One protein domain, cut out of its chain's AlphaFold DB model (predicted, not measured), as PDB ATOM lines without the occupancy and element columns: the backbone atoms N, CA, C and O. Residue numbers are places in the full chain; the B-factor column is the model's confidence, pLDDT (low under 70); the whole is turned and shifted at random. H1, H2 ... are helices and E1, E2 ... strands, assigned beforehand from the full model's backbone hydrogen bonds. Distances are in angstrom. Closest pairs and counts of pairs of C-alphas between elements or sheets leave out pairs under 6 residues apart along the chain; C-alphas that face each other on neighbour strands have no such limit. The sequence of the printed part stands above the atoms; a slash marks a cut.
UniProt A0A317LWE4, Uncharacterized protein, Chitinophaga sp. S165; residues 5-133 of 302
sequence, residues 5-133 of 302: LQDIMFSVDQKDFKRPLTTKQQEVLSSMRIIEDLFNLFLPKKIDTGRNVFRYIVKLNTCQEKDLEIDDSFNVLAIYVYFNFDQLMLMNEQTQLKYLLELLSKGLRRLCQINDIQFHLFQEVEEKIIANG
ATOM      1  N   LEU A   5      16.238 -46.331 -24.396       83.44
ATOM      2  CA  LEU A   5      17.191 -46.095 -23.314       83.44
ATOM      3  C   LEU A   5      17.795 -44.697 -23.488       83.44
ATOM      4  O   LEU A   5      18.280 -44.356 -24.568       83.44
ATOM      5  N   GLN A   6      17.712 -43.884 -22.440       82.31
ATOM      6  CA  GLN A   6      18.229 -42.519 -22.406       82.31
ATOM      7  C   GLN A   6      19.631 -42.484 -21.818       82.31
ATOM      8  O   GLN A   6      20.494 -41.795 -22.356       82.31
ATOM      9  N   ASP A   7      19.839 -43.208 -20.723       83.19
ATOM     10  CA  ASP A   7      21.092 -43.203 -19.986       83.19
ATOM     11  C   ASP A   7      21.309 -44.488 -19.177       83.19
ATOM     12  O   ASP A   7      20.404 -45.290 -18.911       83.19
ATOM     13  N   ILE A   8      22.569 -44.667 -18.795       89.88
ATOM     14  CA  ILE A   8      23.036 -45.669 -17.847       89.88
ATOM     15  C   ILE A   8      23.639 -44.922 -16.669       89.88
ATOM     16  O   ILE A   8      24.430 -44.009 -16.869       89.88
ATOM     17  N   MET A   9      23.279 -45.316 -15.453       90.31
ATOM     18  CA  MET A   9      23.813 -44.719 -14.233       90.31
ATOM     19  C   MET A   9      24.616 -45.726 -13.423       90.31
ATOM     20  O   MET A   9      24.250 -46.903 -13.320       90.31
ATOM     21  N   PHE A  10      25.656 -45.225 -12.767       86.19
ATOM     22  CA  PHE A  10      26.406 -45.943 -11.756       86.19
ATOM     23  C   PHE A  10      26.083 -45.347 -10.385       86.19
ATOM     24  O   PHE A  10      26.171 -44.143 -10.161       86.19
ATOM     25  N   SER A  11      25.698 -46.184  -9.428       86.88
ATOM     26  CA  SER A  11      25.434 -45.722  -8.064       86.88
ATOM     27  C   SER A  11      25.981 -46.691  -7.035       86.88
ATOM     28  O   SER A  11      26.281 -47.841  -7.343       86.88
ATOM     29  N   VAL A  12      26.114 -46.214  -5.805       84.06
ATOM     30  CA  VAL A  12      26.447 -47.033  -4.641       84.06
ATOM     31  C   VAL A  12      25.209 -47.108  -3.757       84.06
ATOM     32  O   VAL A  12      24.568 -46.079  -3.524       84.06
ATOM     33  N   ASP A  13      24.863 -48.297  -3.261       80.81
ATOM     34  CA  ASP A  13      23.771 -48.435  -2.298       80.81
ATOM     35  C   ASP A  13      24.174 -47.801  -0.961       80.81
ATOM     36  O   ASP A  13      24.919 -48.362  -0.159       80.81
ATOM     37  N   GLN A  14      23.681 -46.586  -0.721       67.50
ATOM     38  CA  GLN A  14      23.991 -45.819   0.483       67.50
ATOM     39  C   GLN A  14      23.442 -46.464   1.759       67.50
ATOM     40  O   GLN A  14      23.912 -46.128   2.845       67.50
ATOM     41  N   LYS A  15      22.481 -47.395   1.656       67.12
ATOM     42  CA  LYS A  15      21.917 -48.089   2.825       67.12
ATOM     43  C   LYS A  15      22.957 -48.935   3.567       67.12
ATOM     44  O   LYS A  15      22.785 -49.172   4.762       67.12
ATOM     45  N   ASP A  16      24.048 -49.310   2.901       59.62
ATOM     46  CA  ASP A  16      25.172 -50.024   3.516       59.62
ATOM     47  C   ASP A  16      26.081 -49.093   4.341       59.62
ATOM     48  O   ASP A  16      26.761 -49.522   5.277       59.62
ATOM     49  N   PHE A  17      26.077 -47.790   4.053       61.38
ATOM     50  CA  PHE A  17      26.983 -46.829   4.672       61.38
ATOM     51  C   PHE A  17      26.296 -46.156   5.860       61.38
ATOM     52  O   PHE A  17      25.761 -45.054   5.777       61.38
ATOM     53  N   LYS A  18      26.362 -46.808   7.029       58.72
ATOM     54  CA  LYS A  18      25.911 -46.229   8.316       58.72
ATOM     55  C   LYS A  18      26.703 -44.978   8.739       58.72
ATOM     56  O   LYS A  18      26.355 -44.338   9.730       58.72
ATOM     57  N   ARG A  19      27.801 -44.659   8.046       67.62
ATOM     58  CA  ARG A  19      28.709 -43.535   8.310       67.62
ATOM     59  C   ARG A  19      29.003 -42.779   7.009       67.62
ATOM     60  O   ARG A  19      28.910 -43.384   5.943       67.62
ATOM     61  N   PRO A  20      29.397 -41.493   7.086       77.06
ATOM     62  CA  PRO A  20      29.874 -40.750   5.925       77.06
ATOM     63  C   PRO A  20      31.034 -41.472   5.231       77.06
ATOM     64  O   PRO A  20      31.878 -42.074   5.897       77.06
ATOM     65  N   LEU A  21      31.082 -41.377   3.902       77.62
ATOM     66  CA  LEU A  21      32.158 -41.949   3.096       77.62
ATOM     67  C   LEU A  21      33.502 -41.280   3.411       77.62
ATOM     68  O   LEU A  21      33.573 -40.056   3.535       77.62
ATOM     69  N   THR A  22      34.569 -42.073   3.486       82.19
ATOM     70  CA  THR A  22      35.944 -41.571   3.617       82.19
ATOM     71  C   THR A  22      36.411 -40.891   2.325       82.19
ATOM     72  O   THR A  22      35.843 -41.115   1.257       82.19
ATOM     73  N   THR A  23      37.480 -40.090   2.382       83.19
ATOM     74  CA  THR A  23      38.047 -39.413   1.199       83.19
ATOM     75  C   THR A  23      38.384 -40.390   0.071       83.19
ATOM     76  O   THR A  23      37.987 -40.167  -1.067       83.19
ATOM     77  N   LYS A  24      39.008 -41.532   0.385       78.12
ATOM     78  CA  LYS A  24      39.298 -42.577  -0.613       78.12
ATOM     79  C   LYS A  24      38.030 -43.178  -1.219       78.12
ATOM     80  O   LYS A  24      37.992 -43.499  -2.401       78.12
ATOM     81  N   GLN A  25      36.964 -43.309  -0.431       80.06
ATOM     82  CA  GLN A  25      35.673 -43.762  -0.947       80.06
ATOM     83  C   GLN A  25      35.035 -42.720  -1.876       80.06
ATOM     84  O   GLN A  25      34.417 -43.080  -2.875       80.06
ATOM     85  N   GLN A  26      35.223 -41.431  -1.595       82.44
ATOM     86  CA  GLN A  26      34.800 -40.350  -2.489       82.44
ATOM     87  C   GLN A  26      35.617 -40.323  -3.789       82.44
ATOM     88  O   GLN A  26      35.050 -40.079  -4.853       82.44
ATOM     89  N   GLU A  27      36.915 -40.632  -3.736       81.31
ATOM     90  CA  GLU A  27      37.755 -40.793  -4.932       81.31
ATOM     91  C   GLU A  27      37.230 -41.923  -5.826       81.31
ATOM     92  O   GLU A  27      37.048 -41.718  -7.025       81.31
ATOM     93  N   VAL A  28      36.868 -43.073  -5.252       82.00
ATOM     94  CA  VAL A  28      36.211 -44.168  -5.988       82.00
ATOM     95  C   VAL A  28      34.915 -43.707  -6.657       82.00
ATOM     96  O   VAL A  28      34.693 -44.003  -7.831       82.00
ATOM     97  N   LEU A  29      34.074 -42.939  -5.952       82.00
ATOM     98  CA  LEU A  29      32.856 -42.378  -6.546       82.00
ATOM     99  C   LEU A  29      33.155 -41.448  -7.730       82.00
ATOM    100  O   LEU A  29      32.369 -41.390  -8.674       82.00
ATOM    101  N   SER A  30      34.276 -40.721  -7.704       83.94
ATOM    102  CA  SER A  30      34.697 -39.898  -8.842       83.94
ATOM    103  C   SER A  30      35.082 -40.761 -10.050       83.94
ATOM    104  O   SER A  30      34.628 -40.481 -11.157       83.94
ATOM    105  N   SER A  31      35.800 -41.869  -9.829       88.94
ATOM    106  CA  SER A  31      36.132 -42.851 -10.869       88.94
ATOM    107  C   SER A  31      34.883 -43.486 -11.484       88.94
ATOM    108  O   SER A  31      34.812 -43.658 -12.699       88.94
ATOM    109  N   MET A  32      33.854 -43.765 -10.677       89.25
ATOM    110  CA  MET A  32      32.568 -44.274 -11.173       89.25
ATOM    111  C   MET A  32      31.883 -43.296 -12.133       89.25
ATOM    112  O   MET A  32      31.381 -43.720 -13.171       89.25
ATOM    113  N   ARG A  33      31.892 -41.993 -11.815       88.31
ATOM    114  CA  ARG A  33      31.304 -40.958 -12.684       88.31
ATOM    115  C   ARG A  33      32.004 -40.876 -14.034       88.31
ATOM    116  O   ARG A  33      31.339 -40.689 -15.042       88.31
ATOM    117  N   ILE A  34      33.323 -41.060 -14.065       90.81
ATOM    118  CA  ILE A  34      34.094 -41.065 -15.317       90.81
ATOM    119  C   ILE A  34      33.660 -42.231 -16.202       90.81
ATOM    120  O   ILE A  34      33.425 -42.036 -17.391       90.81
ATOM    121  N   ILE A  35      33.523 -43.430 -15.625       93.44
ATOM    122  CA  ILE A  35      33.037 -44.602 -16.357       93.44
ATOM    123  C   ILE A  35      31.615 -44.365 -16.866       93.44
ATOM    124  O   ILE A  35      31.356 -44.603 -18.041       93.44
ATOM    125  N   GLU A  36      30.719 -43.855 -16.019       92.12
ATOM    126  CA  GLU A  36      29.347 -43.511 -16.404       92.12
ATOM    127  C   GLU A  36      29.310 -42.525 -17.577       92.12
ATOM    128  O   GLU A  36      28.641 -42.782 -18.581       92.12
ATOM    129  N   ASP A  37      30.048 -41.421 -17.478       90.00
ATOM    130  CA  ASP A  37      30.111 -40.408 -18.524       90.00
ATOM    131  C   ASP A  37      30.665 -41.015 -19.817       90.00
ATOM    132  O   ASP A  37      29.983 -40.973 -20.837       90.00
ATOM    133  N   LEU A  38      31.840 -41.659 -19.790       92.19
ATOM    134  CA  LEU A  38      32.436 -42.290 -20.976       92.19
ATOM    135  C   LEU A  38      31.465 -43.254 -21.659       92.19
ATOM    136  O   LEU A  38      31.300 -43.212 -22.879       92.19
ATOM    137  N   PHE A  39      30.800 -44.096 -20.873       92.25
ATOM    138  CA  PHE A  39      29.861 -45.072 -21.394       92.25
ATOM    139  C   PHE A  39      28.695 -44.385 -22.103       92.25
ATOM    140  O   PHE A  39      28.448 -44.658 -23.277       92.25
ATOM    141  N   ASN A  40      28.044 -43.418 -21.451       89.50
ATOM    142  CA  ASN A  40      26.945 -42.660 -22.052       89.50
ATOM    143  C   ASN A  40      27.365 -41.862 -23.294       89.50
ATOM    144  O   ASN A  40      26.562 -41.684 -24.208       89.50
ATOM    145  N   LEU A  41      28.612 -41.397 -23.354       88.38
ATOM    146  CA  LEU A  41      29.145 -40.658 -24.497       88.38
ATOM    147  C   LEU A  41      29.376 -41.542 -25.727       88.38
ATOM    148  O   LEU A  41      29.212 -41.079 -26.857       88.38
ATOM    149  N   PHE A  42      29.730 -42.811 -25.523       89.25
ATOM    150  CA  PHE A  42      29.888 -43.788 -26.601       89.25
ATOM    151  C   PHE A  42      28.584 -44.515 -26.972       89.25
ATOM    152  O   PHE A  42      28.535 -45.150 -28.031       89.25
ATOM    153  N   LEU A  43      27.525 -44.415 -26.159       88.56
ATOM    154  CA  LEU A  43      26.230 -45.026 -26.462       88.56
ATOM    155  C   LEU A  43      25.547 -44.376 -27.682       88.56
ATOM    156  O   LEU A  43      25.522 -43.151 -27.831       88.56
ATOM    157  N   PRO A  44      24.901 -45.175 -28.547       83.94
ATOM    158  CA  PRO A  44      24.001 -44.649 -29.565       83.94
ATOM    159  C   PRO A  44      22.840 -43.840 -28.971       83.94
ATOM    160  O   PRO A  44      22.243 -44.223 -27.971       83.94
ATOM    161  N   LYS A  45      22.417 -42.774 -29.669       78.19
ATOM    162  CA  LYS A  45      21.303 -41.897 -29.242       78.19
ATOM    163  C   LYS A  45      19.940 -42.597 -29.101       78.19
ATOM    164  O   LYS A  45      19.018 -42.014 -28.539       78.19
ATOM    165  N   LYS A  46      19.758 -43.771 -29.714       82.25
ATOM    166  CA  LYS A  46      18.494 -44.520 -29.720       82.25
ATOM    167  C   LYS A  46      18.791 -46.004 -29.587       82.25
ATOM    168  O   LYS A  46      19.250 -46.619 -30.545       82.25
ATOM    169  N   ILE A  47      18.503 -46.557 -28.418       84.25
ATOM    170  CA  ILE A  47      18.593 -47.991 -28.146       84.25
ATOM    171  C   ILE A  47      17.197 -48.438 -27.740       84.25
ATOM    172  O   ILE A  47      16.663 -47.965 -26.737       84.25
ATOM    173  N   ASP A  48      16.582 -49.282 -28.559       81.69
ATOM    174  CA  ASP A  48      15.295 -49.886 -28.234       81.69
ATOM    175  C   ASP A  48      15.548 -51.063 -27.294       81.69
ATOM    176  O   ASP A  48      16.273 -51.998 -27.634       81.69
ATOM    177  N   THR A  49      15.004 -50.980 -26.086       75.62
ATOM    178  CA  THR A  49      15.143 -52.023 -25.069       75.62
ATOM    179  C   THR A  49      13.969 -53.001 -25.094       75.62
ATOM    180  O   THR A  49      13.891 -53.874 -24.235       75.62
ATOM    181  N   GLY A  50      13.020 -52.862 -26.033       68.38
ATOM    182  CA  GLY A  50      11.834 -53.718 -26.182       68.38
ATOM    183  C   GLY A  50      10.815 -53.605 -25.039       68.38
ATOM    184  O   GLY A  50       9.640 -53.935 -25.199       68.38
ATOM    185  N   ARG A  51      11.244 -53.090 -23.886       70.06
ATOM    186  CA  ARG A  51      10.435 -52.691 -22.739       70.06
ATOM    187  C   ARG A  51      10.494 -51.171 -22.650       70.06
ATOM    188  O   ARG A  51      11.470 -50.573 -23.081       70.06
ATOM    189  N   ASN A  52       9.479 -50.516 -22.091       75.81
ATOM    190  CA  ASN A  52       9.446 -49.051 -21.947       75.81
ATOM    191  C   ASN A  52      10.492 -48.512 -20.943       75.81
ATOM    192  O   ASN A  52      10.217 -47.545 -20.247       75.81
ATOM    193  N   VAL A  53      11.670 -49.129 -20.831       80.69
ATOM    194  CA  VAL A  53      12.733 -48.781 -19.895       80.69
ATOM    195  C   VAL A  53      13.590 -47.685 -20.501       80.69
ATOM    196  O   VAL A  53      14.242 -47.882 -21.526       80.69
ATOM    197  N   PHE A  54      13.612 -46.534 -19.836       82.31
ATOM    198  CA  PHE A  54      14.404 -45.395 -20.287       82.31
ATOM    199  C   PHE A  54      15.740 -45.273 -19.551       82.31
ATOM    200  O   PHE A  54      16.572 -44.485 -19.983       82.31
ATOM    201  N   ARG A  55      15.969 -46.041 -18.477       87.06
ATOM    202  CA  ARG A  55      17.195 -45.958 -17.677       87.06
ATOM    203  C   ARG A  55      17.593 -47.295 -17.072       87.06
ATOM    204  O   ARG A  55      16.758 -47.986 -16.482       87.06
ATOM    205  N   TYR A  56      18.885 -47.594 -17.148       90.31
ATOM    206  CA  TYR A  56      19.521 -48.680 -16.403       90.31
ATOM    207  C   TYR A  56      20.400 -48.120 -15.289       90.31
ATOM    208  O   TYR A  56      21.116 -47.145 -15.494       90.31
ATOM    209  N   ILE A  57      20.354 -48.734 -14.109       91.38
ATOM    210  CA  ILE A  57      21.182 -48.351 -12.963       91.38
ATOM    211  C   ILE A  57      21.949 -49.577 -12.479       91.38
ATOM    212  O   ILE A  57      21.341 -50.560 -12.067       91.38
ATOM    213  N   VAL A  58      23.278 -49.517 -12.470       91.31
ATOM    214  CA  VAL A  58      24.104 -50.518 -11.783       91.31
ATOM    215  C   VAL A  58      24.423 -49.990 -10.385       91.31
ATOM    216  O   VAL A  58      25.097 -48.971 -10.224       91.31
ATOM    217  N   LYS A  59      23.870 -50.648  -9.365       89.81
ATOM    218  CA  LYS A  59      24.029 -50.324  -7.943       89.81
ATOM    219  C   LYS A  59      25.130 -51.196  -7.344       89.81
ATOM    220  O   LYS A  59      24.932 -52.388  -7.133       89.81
ATOM    221  N   LEU A  60      26.280 -50.609  -7.038       86.62
ATOM    222  CA  LEU A  60      27.333 -51.284  -6.287       86.62
ATOM    223  C   LEU A  60      26.910 -51.471  -4.831       86.62
ATOM    224  O   LEU A  60      26.481 -50.517  -4.180       86.62
ATOM    225  N   ASN A  61      27.049 -52.690  -4.320       85.00
ATOM    226  CA  ASN A  61      26.677 -53.047  -2.953       85.00
ATOM    227  C   ASN A  61      27.693 -54.033  -2.344       85.00
ATOM    228  O   ASN A  61      28.337 -54.798  -3.059       85.00
ATOM    229  N   THR A  62      27.849 -54.009  -1.021       84.12
ATOM    230  CA  THR A  62      28.837 -54.848  -0.310       84.12
ATOM    231  C   THR A  62      28.254 -56.157   0.237       84.12
ATOM    232  O   THR A  62      28.980 -57.002   0.750       84.12
ATOM    233  N   CYS A  63      26.945 -56.366   0.108       84.31
ATOM    234  CA  CYS A  63      26.255 -57.603   0.454       84.31
ATOM    235  C   CYS A  63      26.233 -58.568  -0.742       84.31
ATOM    236  O   CYS A  63      25.494 -58.355  -1.704       84.31
ATOM    237  N   GLN A  64      27.022 -59.643  -0.684       84.69
ATOM    238  CA  GLN A  64      27.125 -60.624  -1.772       84.69
ATOM    239  C   GLN A  64      25.797 -61.340  -2.076       84.69
ATOM    240  O   GLN A  64      25.557 -61.711  -3.220       84.69
ATOM    241  N   GLU A  65      24.918 -61.491  -1.085       85.94
ATOM    242  CA  GLU A  65      23.611 -62.149  -1.246       85.94
ATOM    243  C   GLU A  65      22.684 -61.398  -2.208       85.94
ATOM    244  O   GLU A  65      21.882 -62.027  -2.887       85.94
ATOM    245  N   LYS A  66      22.845 -60.073  -2.321       85.56
ATOM    246  CA  LYS A  66      22.066 -59.244  -3.247       85.56
ATOM    247  C   LYS A  66      22.678 -59.147  -4.648       85.56
ATOM    248  O   LYS A  66      22.188 -58.375  -5.471       85.56
ATOM    249  N   ASP A  67      23.792 -59.829  -4.932       89.50
ATOM    250  CA  ASP A  67      24.438 -59.741  -6.246       89.50
ATOM    251  C   ASP A  67      23.463 -60.178  -7.346       89.50
ATOM    252  O   ASP A  67      22.897 -61.269  -7.312       89.50
ATOM    253  N   LEU A  68      23.284 -59.311  -8.340       89.00
ATOM    254  CA  LEU A  68      22.376 -59.462  -9.475       89.00
ATOM    255  C   LEU A  68      20.878 -59.469  -9.134       89.00
ATOM    256  O   LEU A  68      20.065 -59.788 -10.009       89.00
ATOM    257  N   GLU A  69      20.496 -59.065  -7.918       90.62
ATOM    258  CA  GLU A  69      19.109 -58.706  -7.609       90.62
ATOM    259  C   GLU A  69      18.671 -57.487  -8.424       90.62
ATOM    260  O   GLU A  69      19.476 -56.609  -8.749       90.62
ATOM    261  N   ILE A  70      17.380 -57.422  -8.754       89.25
ATOM    262  CA  ILE A  70      16.817 -56.364  -9.592       89.25
ATOM    263  C   ILE A  70      15.684 -55.663  -8.872       89.25
ATOM    264  O   ILE A  70      14.814 -56.289  -8.272       89.25
ATOM    265  N   ASP A  71      15.704 -54.350  -9.001       87.31
ATOM    266  CA  ASP A  71      14.691 -53.425  -8.536       87.31
ATOM    267  C   ASP A  71      14.108 -52.723  -9.770       87.31
ATOM    268  O   ASP A  71      14.810 -51.995 -10.479       87.31
ATOM    269  N   ASP A  72      12.841 -53.014 -10.065       85.56
ATOM    270  CA  ASP A  72      12.086 -52.415 -11.165       85.56
ATOM    271  C   ASP A  72      11.121 -51.375 -10.597       85.56
ATOM    272  O   ASP A  72      10.193 -51.688  -9.848       85.56
ATOM    273  N   SER A  73      11.354 -50.118 -10.959       82.00
ATOM    274  CA  SER A  73      10.555 -48.992 -10.501       82.00
ATOM    275  C   SER A  73      10.309 -48.035 -11.658       82.00
ATOM    276  O   SER A  73      11.229 -47.367 -12.130       82.00
ATOM    277  N   PHE A  74       9.043 -47.876 -12.052       76.75
ATOM    278  CA  PHE A  74       8.590 -46.808 -12.951       76.75
ATOM    279  C   PHE A  74       9.451 -46.643 -14.219       76.75
ATOM    280  O   PHE A  74       9.884 -45.532 -14.529       76.75
ATOM    281  N   ASN A  75       9.655 -47.724 -14.985       81.81
ATOM    282  CA  ASN A  75      10.452 -47.727 -16.224       81.81
ATOM    283  C   ASN A  75      11.965 -47.500 -16.023       81.81
ATOM    284  O   ASN A  75      12.673 -47.116 -16.962       81.81
ATOM    285  N   VAL A  76      12.454 -47.731 -14.807       86.06
ATOM    286  CA  VAL A  76      13.869 -47.741 -14.445       86.06
ATOM    287  C   VAL A  76      14.194 -49.131 -13.923       86.06
ATOM    288  O   VAL A  76      13.546 -49.599 -12.988       86.06
ATOM    289  N   LEU A  77      15.208 -49.770 -14.505       87.50
ATOM    290  CA  LEU A  77      15.723 -51.037 -13.994       87.50
ATOM    291  C   LEU A  77      17.037 -50.793 -13.272       87.50
ATOM    292  O   LEU A  77      18.016 -50.352 -13.876       87.50
ATOM    293  N   ALA A  78      17.058 -51.101 -11.984       90.38
ATOM    294  CA  ALA A  78      18.265 -51.116 -11.192       90.38
ATOM    295  C   ALA A  78      18.700 -52.555 -10.929       90.38
ATOM    296  O   ALA A  78      17.884 -53.390 -10.554       90.38
ATOM    297  N   ILE A  79      19.986 -52.837 -11.099       92.25
ATOM    298  CA  ILE A  79      20.589 -54.122 -10.760       92.25
ATOM    299  C   ILE A  79      21.678 -53.925  -9.721       92.25
ATOM    300  O   ILE A  79      22.515 -53.030  -9.849       92.25
ATOM    301  N   TYR A  80      21.670 -54.763  -8.697       91.00
ATOM    302  CA  TYR A  80      22.710 -54.786  -7.686       91.00
ATOM    303  C   TYR A  80      23.909 -55.581  -8.196       91.00
ATOM    304  O   TYR A  80      23.758 -56.654  -8.769       91.00
ATOM    305  N   VAL A  81      25.112 -55.054  -8.010       92.12
ATOM    306  CA  VAL A  81      26.356 -55.752  -8.332       92.12
ATOM    307  C   VAL A  81      27.249 -55.703  -7.106       92.12
ATOM    308  O   VAL A  81      27.556 -54.632  -6.579       92.12
ATOM    309  N   TYR A  82      27.644 -56.879  -6.636       89.75
ATOM    310  CA  TYR A  82      28.557 -56.999  -5.517       89.75
ATOM    311  C   TYR A  82      29.935 -56.444  -5.876       89.75
ATOM    312  O   TYR A  82      30.470 -56.718  -6.954       89.75
ATOM    313  N   PHE A  83      30.530 -55.710  -4.939       87.50
ATOM    314  CA  PHE A  83      31.915 -55.271  -5.028       87.50
ATOM    315  C   PHE A  83      32.585 -55.254  -3.655       87.50
ATOM    316  O   PHE A  83      31.938 -55.120  -2.614       87.50
ATOM    317  N   ASN A  84      33.914 -55.339  -3.671       83.81
ATOM    318  CA  ASN A  84      34.741 -55.179  -2.487       83.81
ATOM    319  C   ASN A  84      35.396 -53.790  -2.500       83.81
ATOM    320  O   ASN A  84      36.306 -53.526  -3.290       83.81
ATOM    321  N   PHE A  85      34.927 -52.903  -1.617       82.69
ATOM    322  CA  PHE A  85      35.437 -51.535  -1.516       82.69
ATOM    323  C   PHE A  85      36.932 -51.512  -1.160       82.69
ATOM    324  O   PHE A  85      37.701 -50.763  -1.764       82.69
ATOM    325  N   ASP A  86      37.360 -52.360  -0.224       81.88
ATOM    326  CA  ASP A  86      38.745 -52.405   0.251       81.88
ATOM    327  C   ASP A  86      39.700 -52.821  -0.863       81.88
ATOM    328  O   ASP A  86      40.737 -52.190  -1.060       81.88
ATOM    329  N   GLN A  87      39.313 -53.817  -1.658       85.69
ATOM    330  CA  GLN A  87      40.095 -54.237  -2.816       85.69
ATOM    331  C   GLN A  87      40.253 -53.092  -3.825       85.69
ATOM    332  O   GLN A  87      41.346 -52.860  -4.337       85.69
ATOM    333  N   LEU A  88      39.175 -52.354  -4.081       86.12
ATOM    334  CA  LEU A  88      39.131 -51.279  -5.069       86.12
ATOM    335  C   LEU A  88      39.967 -50.055  -4.648       86.12
ATOM    336  O   LEU A  88      40.530 -49.368  -5.502       86.12
ATOM    337  N   MET A  89      40.112 -49.819  -3.340       84.44
ATOM    338  CA  MET A  89      40.987 -48.779  -2.773       84.44
ATOM    339  C   MET A  89      42.483 -49.117  -2.834       84.44
ATOM    340  O   MET A  89      43.310 -48.220  -2.664       84.44
ATOM    341  N   LEU A  90      42.842 -50.390  -3.029       87.81
ATOM    342  CA  LEU A  90      44.236 -50.846  -3.135       87.81
ATOM    343  C   LEU A  90      44.744 -50.876  -4.583       87.81
ATOM    344  O   LEU A  90      45.940 -51.053  -4.815       87.81
ATOM    345  N   MET A  91      43.849 -50.720  -5.559       90.25
ATOM    346  CA  MET A  91      44.203 -50.699  -6.973       90.25
ATOM    347  C   MET A  91      44.830 -49.360  -7.363       90.25
ATOM    348  O   MET A  91      44.457 -48.306  -6.849       90.25
ATOM    349  N   ASN A  92      45.745 -49.393  -8.335       90.88
ATOM    350  CA  ASN A  92      46.092 -48.173  -9.055       90.88
ATOM    351  C   ASN A  92      44.888 -47.696  -9.882       90.88
ATOM    352  O   ASN A  92      43.952 -48.452 -10.153       90.88
ATOM    353  N   GLU A  93      44.940 -46.444 -10.309       87.62
ATOM    354  CA  GLU A  93      43.833 -45.795 -10.998       87.62
ATOM    355  C   GLU A  93      43.373 -46.519 -12.272       87.62
ATOM    356  O   GLU A  93      42.179 -46.748 -12.456       87.62
ATOM    357  N   GLN A  94      44.301 -46.915 -13.141       90.38
ATOM    358  CA  GLN A  94      43.949 -47.559 -14.406       90.38
ATOM    359  C   GLN A  94      43.268 -48.914 -14.173       90.38
ATOM    360  O   GLN A  94      42.264 -49.235 -14.811       90.38
ATOM    361  N   THR A  95      43.783 -49.700 -13.225       91.94
ATOM    362  CA  THR A  95      43.185 -50.978 -12.827       91.94
ATOM    363  C   THR A  95      41.817 -50.768 -12.183       91.94
ATOM    364  O   THR A  95      40.889 -51.523 -12.461       91.94
ATOM    365  N   GLN A  96      41.666 -49.720 -11.371       91.81
ATOM    366  CA  GLN A  96      40.400 -49.360 -10.741       91.81
ATOM    367  C   GLN A  96      39.326 -49.014 -11.781       91.81
ATOM    368  O   GLN A  96      38.216 -49.539 -11.705       91.81
ATOM    369  N   LEU A  97      39.646 -48.169 -12.767       93.44
ATOM    370  CA  LEU A  97      38.726 -47.799 -13.847       93.44
ATOM    371  C   LEU A  97      38.304 -49.020 -14.669       93.44
ATOM    372  O   LEU A  97      37.119 -49.190 -14.958       93.44
ATOM    373  N   LYS A  98      39.254 -49.906 -14.987       94.56
ATOM    374  CA  LYS A  98      38.965 -51.156 -15.693       94.56
ATOM    375  C   LYS A  98      38.031 -52.061 -14.893       94.56
ATOM    376  O   LYS A  98      37.039 -52.533 -15.435       94.56
ATOM    377  N   TYR A  99      38.303 -52.248 -13.607       93.75
ATOM    378  CA  TYR A  99      37.465 -53.070 -12.739       93.75
ATOM    379  C   TYR A  99      36.048 -52.494 -12.586       93.75
ATOM    380  O   TYR A  99      35.064 -53.224 -12.655       93.75
ATOM    381  N   LEU A 100      35.914 -51.171 -12.439       93.88
ATOM    382  CA  LEU A 100      34.607 -50.505 -12.400       93.88
ATOM    383  C   LEU A 100      33.828 -50.680 -13.710       93.88
ATOM    384  O   LEU A 100      32.628 -50.949 -13.668       93.88
ATOM    385  N   LEU A 101      34.497 -50.566 -14.861       95.50
ATOM    386  CA  LEU A 101      33.890 -50.833 -16.166       95.50
ATOM    387  C   LEU A 101      33.399 -52.285 -16.270       95.50
ATOM    388  O   LEU A 101      32.263 -52.505 -16.676       95.50
ATOM    389  N   GLU A 102      34.192 -53.257 -15.817       94.44
ATOM    390  CA  GLU A 102      33.797 -54.673 -15.789       94.44
ATOM    391  C   GLU A 102      32.552 -54.907 -14.910       94.44
ATOM    392  O   GLU A 102      31.646 -55.653 -15.296       94.44
ATOM    393  N   LEU A 103      32.454 -54.240 -13.751       94.38
ATOM    394  CA  LEU A 103      31.266 -54.305 -12.891       94.38
ATOM    395  C   LEU A 103      30.028 -53.692 -13.565       94.38
ATOM    396  O   LEU A 103      28.940 -54.270 -13.480       94.38
ATOM    397  N   LEU A 104      30.188 -52.561 -14.261       94.88
ATOM    398  CA  LEU A 104      29.115 -51.952 -15.052       94.88
ATOM    399  C   LEU A 104      28.635 -52.924 -16.138       94.88
ATOM    400  O   LEU A 104      27.445 -53.243 -16.207       94.88
ATOM    401  N   SER A 105      29.564 -53.459 -16.933       94.88
ATOM    402  CA  SER A 105      29.300 -54.426 -18.001       94.88
ATOM    403  C   SER A 105      28.633 -55.700 -17.484       94.88
ATOM    404  O   SER A 105      27.704 -56.206 -18.116       94.88
ATOM    405  N   LYS A 106      29.039 -56.208 -16.311       94.44
ATOM    406  CA  LYS A 106      28.396 -57.353 -15.641       94.44
ATOM    407  C   LYS A 106      26.919 -57.065 -15.358       94.44
ATOM    408  O   LYS A 106      26.062 -57.881 -15.707       94.44
ATOM    409  N   GLY A 107      26.619 -55.903 -14.775       93.94
ATOM    410  CA  GLY A 107      25.246 -55.476 -14.500       93.94
ATOM    411  C   GLY A 107      24.416 -55.338 -15.780       93.94
ATOM    412  O   GLY A 107      23.329 -55.908 -15.893       93.94
ATOM    413  N   LEU A 108      24.962 -54.658 -16.790       93.81
ATOM    414  CA  LEU A 108      24.301 -54.455 -18.082       93.81
ATOM    415  C   LEU A 108      24.040 -55.766 -18.825       93.81
ATOM    416  O   LEU A 108      22.953 -55.950 -19.372       93.81
ATOM    417  N   ARG A 109      24.986 -56.708 -18.809       94.38
ATOM    418  CA  ARG A 109      24.818 -58.037 -19.414       94.38
ATOM    419  C   ARG A 109      23.637 -58.774 -18.800       94.38
ATOM    420  O   ARG A 109      22.839 -59.365 -19.525       94.38
ATOM    421  N   ARG A 110      23.495 -58.715 -17.476       92.88
ATOM    422  CA  ARG A 110      22.379 -59.357 -16.781       92.88
ATOM    423  C   ARG A 110      21.044 -58.673 -17.078       92.88
ATOM    424  O   ARG A 110      20.059 -59.368 -17.326       92.88
ATOM    425  N   LEU A 111      21.016 -57.340 -17.131       90.56
ATOM    426  CA  LEU A 111      19.833 -56.593 -17.569       90.56
ATOM    427  C   LEU A 111      19.439 -56.961 -19.006       90.56
ATOM    428  O   LEU A 111      18.263 -57.196 -19.270       90.56
ATOM    429  N   CYS A 112      20.403 -57.096 -19.917       89.88
ATOM    430  CA  CYS A 112      20.149 -57.529 -21.291       89.88
ATOM    431  C   CYS A 112      19.526 -58.928 -21.347       89.88
ATOM    432  O   CYS A 112      18.498 -59.104 -21.993       89.88
ATOM    433  N   GLN A 113      20.082 -59.897 -20.612       89.69
ATOM    434  CA  GLN A 113      19.554 -61.267 -20.551       89.69
ATOM    435  C   GLN A 113      18.086 -61.319 -20.109       89.69
ATOM    436  O   GLN A 113      17.296 -62.073 -20.659       89.69
ATOM    437  N   ILE A 114      17.710 -60.517 -19.114       86.25
ATOM    438  CA  ILE A 114      16.355 -60.533 -18.536       86.25
ATOM    439  C   ILE A 114      15.327 -59.847 -19.435       86.25
ATOM    440  O   ILE A 114      14.129 -60.139 -19.362       86.25
ATOM    441  N   ASN A 115      15.792 -58.930 -20.276       83.25
ATOM    442  CA  ASN A 115      14.964 -58.204 -21.226       83.25
ATOM    443  C   ASN A 115      15.024 -58.790 -22.643       83.25
ATOM    444  O   ASN A 115      14.395 -58.225 -23.529       83.25
ATOM    445  N   ASP A 116      15.733 -59.907 -22.841       85.31
ATOM    446  CA  ASP A 116      15.958 -60.536 -24.150       85.31
ATOM    447  C   ASP A 116      16.576 -59.570 -25.182       85.31
ATOM    448  O   ASP A 116      16.178 -59.480 -26.342       85.31
ATOM    449  N   ILE A 117      17.564 -58.792 -24.727       86.12
ATOM    450  CA  ILE A 117      18.309 -57.824 -25.540       86.12
ATOM    451  C   ILE A 117      19.711 -58.372 -25.810       86.12
ATOM    452  O   ILE A 117      20.368 -58.936 -24.935       86.12
ATOM    453  N   GLN A 118      20.216 -58.148 -27.021       88.50
ATOM    454  CA  GLN A 118      21.585 -58.503 -27.389       88.50
ATOM    455  C   GLN A 118      22.605 -57.556 -26.738       88.50
ATOM    456  O   GLN A 118      22.588 -56.354 -26.990       88.50
ATOM    457  N   PHE A 119      23.560 -58.102 -25.979       91.69
ATOM    458  CA  PHE A 119      24.582 -57.318 -25.261       91.69
ATOM    459  C   PHE A 119      25.649 -56.668 -26.168       91.69
ATOM    460  O   PHE A 119      26.389 -55.803 -25.709       91.69
ATOM    461  N   HIS A 120      25.727 -57.049 -27.449       92.56
ATOM    462  CA  HIS A 120      26.786 -56.624 -28.380       92.56
ATOM    463  C   HIS A 120      27.048 -55.105 -28.396       92.56
ATOM    464  O   HIS A 120      28.197 -54.685 -28.346       92.56
ATOM    465  N   LEU A 121      25.996 -54.279 -28.370       90.88
ATOM    466  CA  LEU A 121      26.118 -52.817 -28.354       90.88
ATOM    467  C   LEU A 121      26.899 -52.297 -27.143       90.88
ATOM    468  O   LEU A 121      27.711 -51.386 -27.269       90.88
ATOM    469  N   PHE A 122      26.648 -52.863 -25.966       93.56
ATOM    470  CA  PHE A 122      27.324 -52.468 -24.731       93.56
ATOM    471  C   PHE A 122      28.757 -52.998 -24.685       93.56
ATOM    472  O   PHE A 122      29.648 -52.302 -24.204       93.56
ATOM    473  N   GLN A 123      28.985 -54.185 -25.249       95.12
ATOM    474  CA  GLN A 123      30.321 -54.746 -25.413       95.12
ATOM    475  C   GLN A 123      31.200 -53.871 -26.321       95.12
ATOM    476  O   GLN A 123      32.331 -53.562 -25.962       95.12
ATOM    477  N   GLU A 124      30.678 -53.395 -27.455       94.81
ATOM    478  CA  GLU A 124      31.421 -52.484 -28.339       94.81
ATOM    479  C   GLU A 124      31.804 -51.168 -27.643       94.81
ATOM    480  O   GLU A 124      32.843 -50.577 -27.942       94.81
ATOM    481  N   VAL A 125      30.956 -50.676 -26.733       94.38
ATOM    482  CA  VAL A 125      31.245 -49.478 -25.935       94.38
ATOM    483  C   VAL A 125      32.356 -49.754 -24.923       94.38
ATOM    484  O   VAL A 125      33.302 -48.973 -24.841       94.38
ATOM    485  N   GLU A 126      32.281 -50.869 -24.199       95.62
ATOM    486  CA  GLU A 126      33.330 -51.318 -23.275       95.62
ATOM    487  C   GLU A 126      34.691 -51.438 -23.980       95.62
ATOM    488  O   GLU A 126      35.681 -50.853 -23.532       95.62
ATOM    489  N   GLU A 127      34.733 -52.121 -25.124       95.81
ATOM    490  CA  GLU A 127      35.948 -52.296 -25.925       95.81
ATOM    491  C   GLU A 127      36.524 -50.949 -26.390       95.81
ATOM    492  O   GLU A 127      37.735 -50.734 -26.300       95.81
ATOM    493  N   LYS A 128      35.673 -50.000 -26.810       94.94
ATOM    494  CA  LYS A 128      36.097 -48.639 -27.185       94.94
ATOM    495  C   LYS A 128      36.691 -47.860 -26.016       94.94
ATOM    496  O   LYS A 128      37.701 -47.182 -26.200       94.94
ATOM    497  N   ILE A 129      36.093 -47.943 -24.828       95.31
ATOM    498  CA  ILE A 129      36.600 -47.251 -23.633       95.31
ATOM    499  C   ILE A 129      37.998 -47.762 -23.276       95.31
ATOM    500  O   ILE A 129      38.897 -46.961 -23.015       95.31
ATOM    501  N   ILE A 130      38.193 -49.085 -23.308       94.88
ATOM    502  CA  ILE A 130      39.487 -49.715 -23.022       94.88
ATOM    503  C   ILE A 130      40.516 -49.336 -24.091       94.88
ATOM    504  O   ILE A 130      41.618 -48.910 -23.749       94.88
ATOM    505  N   ALA A 131      40.157 -49.452 -25.372       94.50
ATOM    506  CA  ALA A 131      41.050 -49.147 -26.489       94.50
ATOM    507  C   ALA A 131      41.514 -47.682 -26.489       94.50
ATOM    508  O   ALA A 131      42.665 -47.401 -26.817       94.50
ATOM    509  N   ASN A 132      40.648 -46.759 -26.064       93.19
ATOM    510  CA  ASN A 132      40.971 -45.338 -25.968       93.19
ATOM    511  C   ASN A 132      41.640 -44.946 -24.640       93.19
ATOM    512  O   ASN A 132      41.858 -43.759 -24.399       93.19
ATOM    513  N   GLY A 133      41.944 -45.903 -23.757       93.94
ATOM    514  CA  GLY A 133      42.613 -45.629 -22.485       93.94
ATOM    515  C   GLY A 133      41.790 -44.757 -21.534       93.94
ATOM    516  O   GLY A 133      42.356 -43.894 -20.873       93.94
TER     517      GLY A 133
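This is residues 5 to 133 of the 302 residues of an uncharacterized protein of Chitinophaga sp. S165 (UniProt A0A317LWE4). A strongly twisted sheet of four strands has two long helices over one face: H1 runs along the edge strand E1, and H3 crosses slantwise over E2 and E4. H4 folds back beside H3 as a helical hairpin, away from the sheet, and the short H2 packs on the beginning of H1. The printed part has 129 residues, with four named helices and four named strands in the order E1, H1, E2, E3, E4, H2, H3, H4; the sheet is mixed, in the order E1, E2, E4, E3, and the class is mixed, helices and strands. The whole is compact, with a radius of gyration of the C-alphas of 14.4 A and spans of 40 by 33 by 20 A.

E1, residues 7 to 12, is an edge strand. H1, residues 23 to 42, is over E1 and along the strands, at 13 degrees on the local plane and a height over the sheet of 8.2 A; the closest C-alphas, of Phe 10 and Glu 36, are 6.0 A apart. E2, residues 55 to 61, is parallel to E1, with N 58 and O 9 2.9 A apart, within hydrogen-bond range. E1, H1 and E2 form a strand-helix-strand unit, two parallel neighbour strands with a helix between, and its crossover is left-handed. E3, residues 70 to 73, the other edge strand, and E4, residues 76 to 82, form an antiparallel hairpin, with N 71 and O 78 2.8 A apart. E4 is parallel to E2, with N 59 and O 79 2.8 A apart. H2, residues 85 to 89, is not on the sheet and touches residues 24 to 28 of H1, the closest C-alphas being those of Lys 24 and Met 89, 6.8 A apart. H3, residues 93 to 115, is on the same face as H1, over E2 and E4, at a height of 8.1 A; with the sheet it makes two layers, a helix on one face. The C-alphas of Val 58 and Gly 107, the closest of E2 and H3, are 5.8 A apart. H3 touches H1 at a steep tilt of 56 degrees, the same way, closest at the C-alphas of Ile 35 and Leu 101, 6.3 A. H4, residues 120 to 131, forms a helical hairpin with H3, at a shallow tilt of 4 degrees, opposite ways; their closest C-alphas, of Leu 101 and Glu 126, are 7.1 A apart. H4 also touches H1, closest at the C-alphas of Phe 42 and Val 125, 5.9 A, and is apart from E1, E2, E3 and E4. In H1, H2, H3 and H4 every O i to N i+4 pair is within hydrogen-bond range.

E1 begins at C-alpha 7, (21.092, -43.203, -19.986). H1 is 29.3 A long and H3 33.0 A, from C-alpha 93 at (43.833, -45.795, -10.998). E2 is 18.9 A long, E4 19.5 A, and H4 16.2 A, ending at C-alpha 131, (41.050, -49.147, -26.489).

The two C-alphas farthest apart, of Thr 23 and Gly 50, are 40.5 A apart. The printed part has no cut. The link from H1 to E2, residues 43 to 54, is long. Residues 14 to 19 and residue 50 have a pLDDT under 70; the mean of the printed part is 86.6.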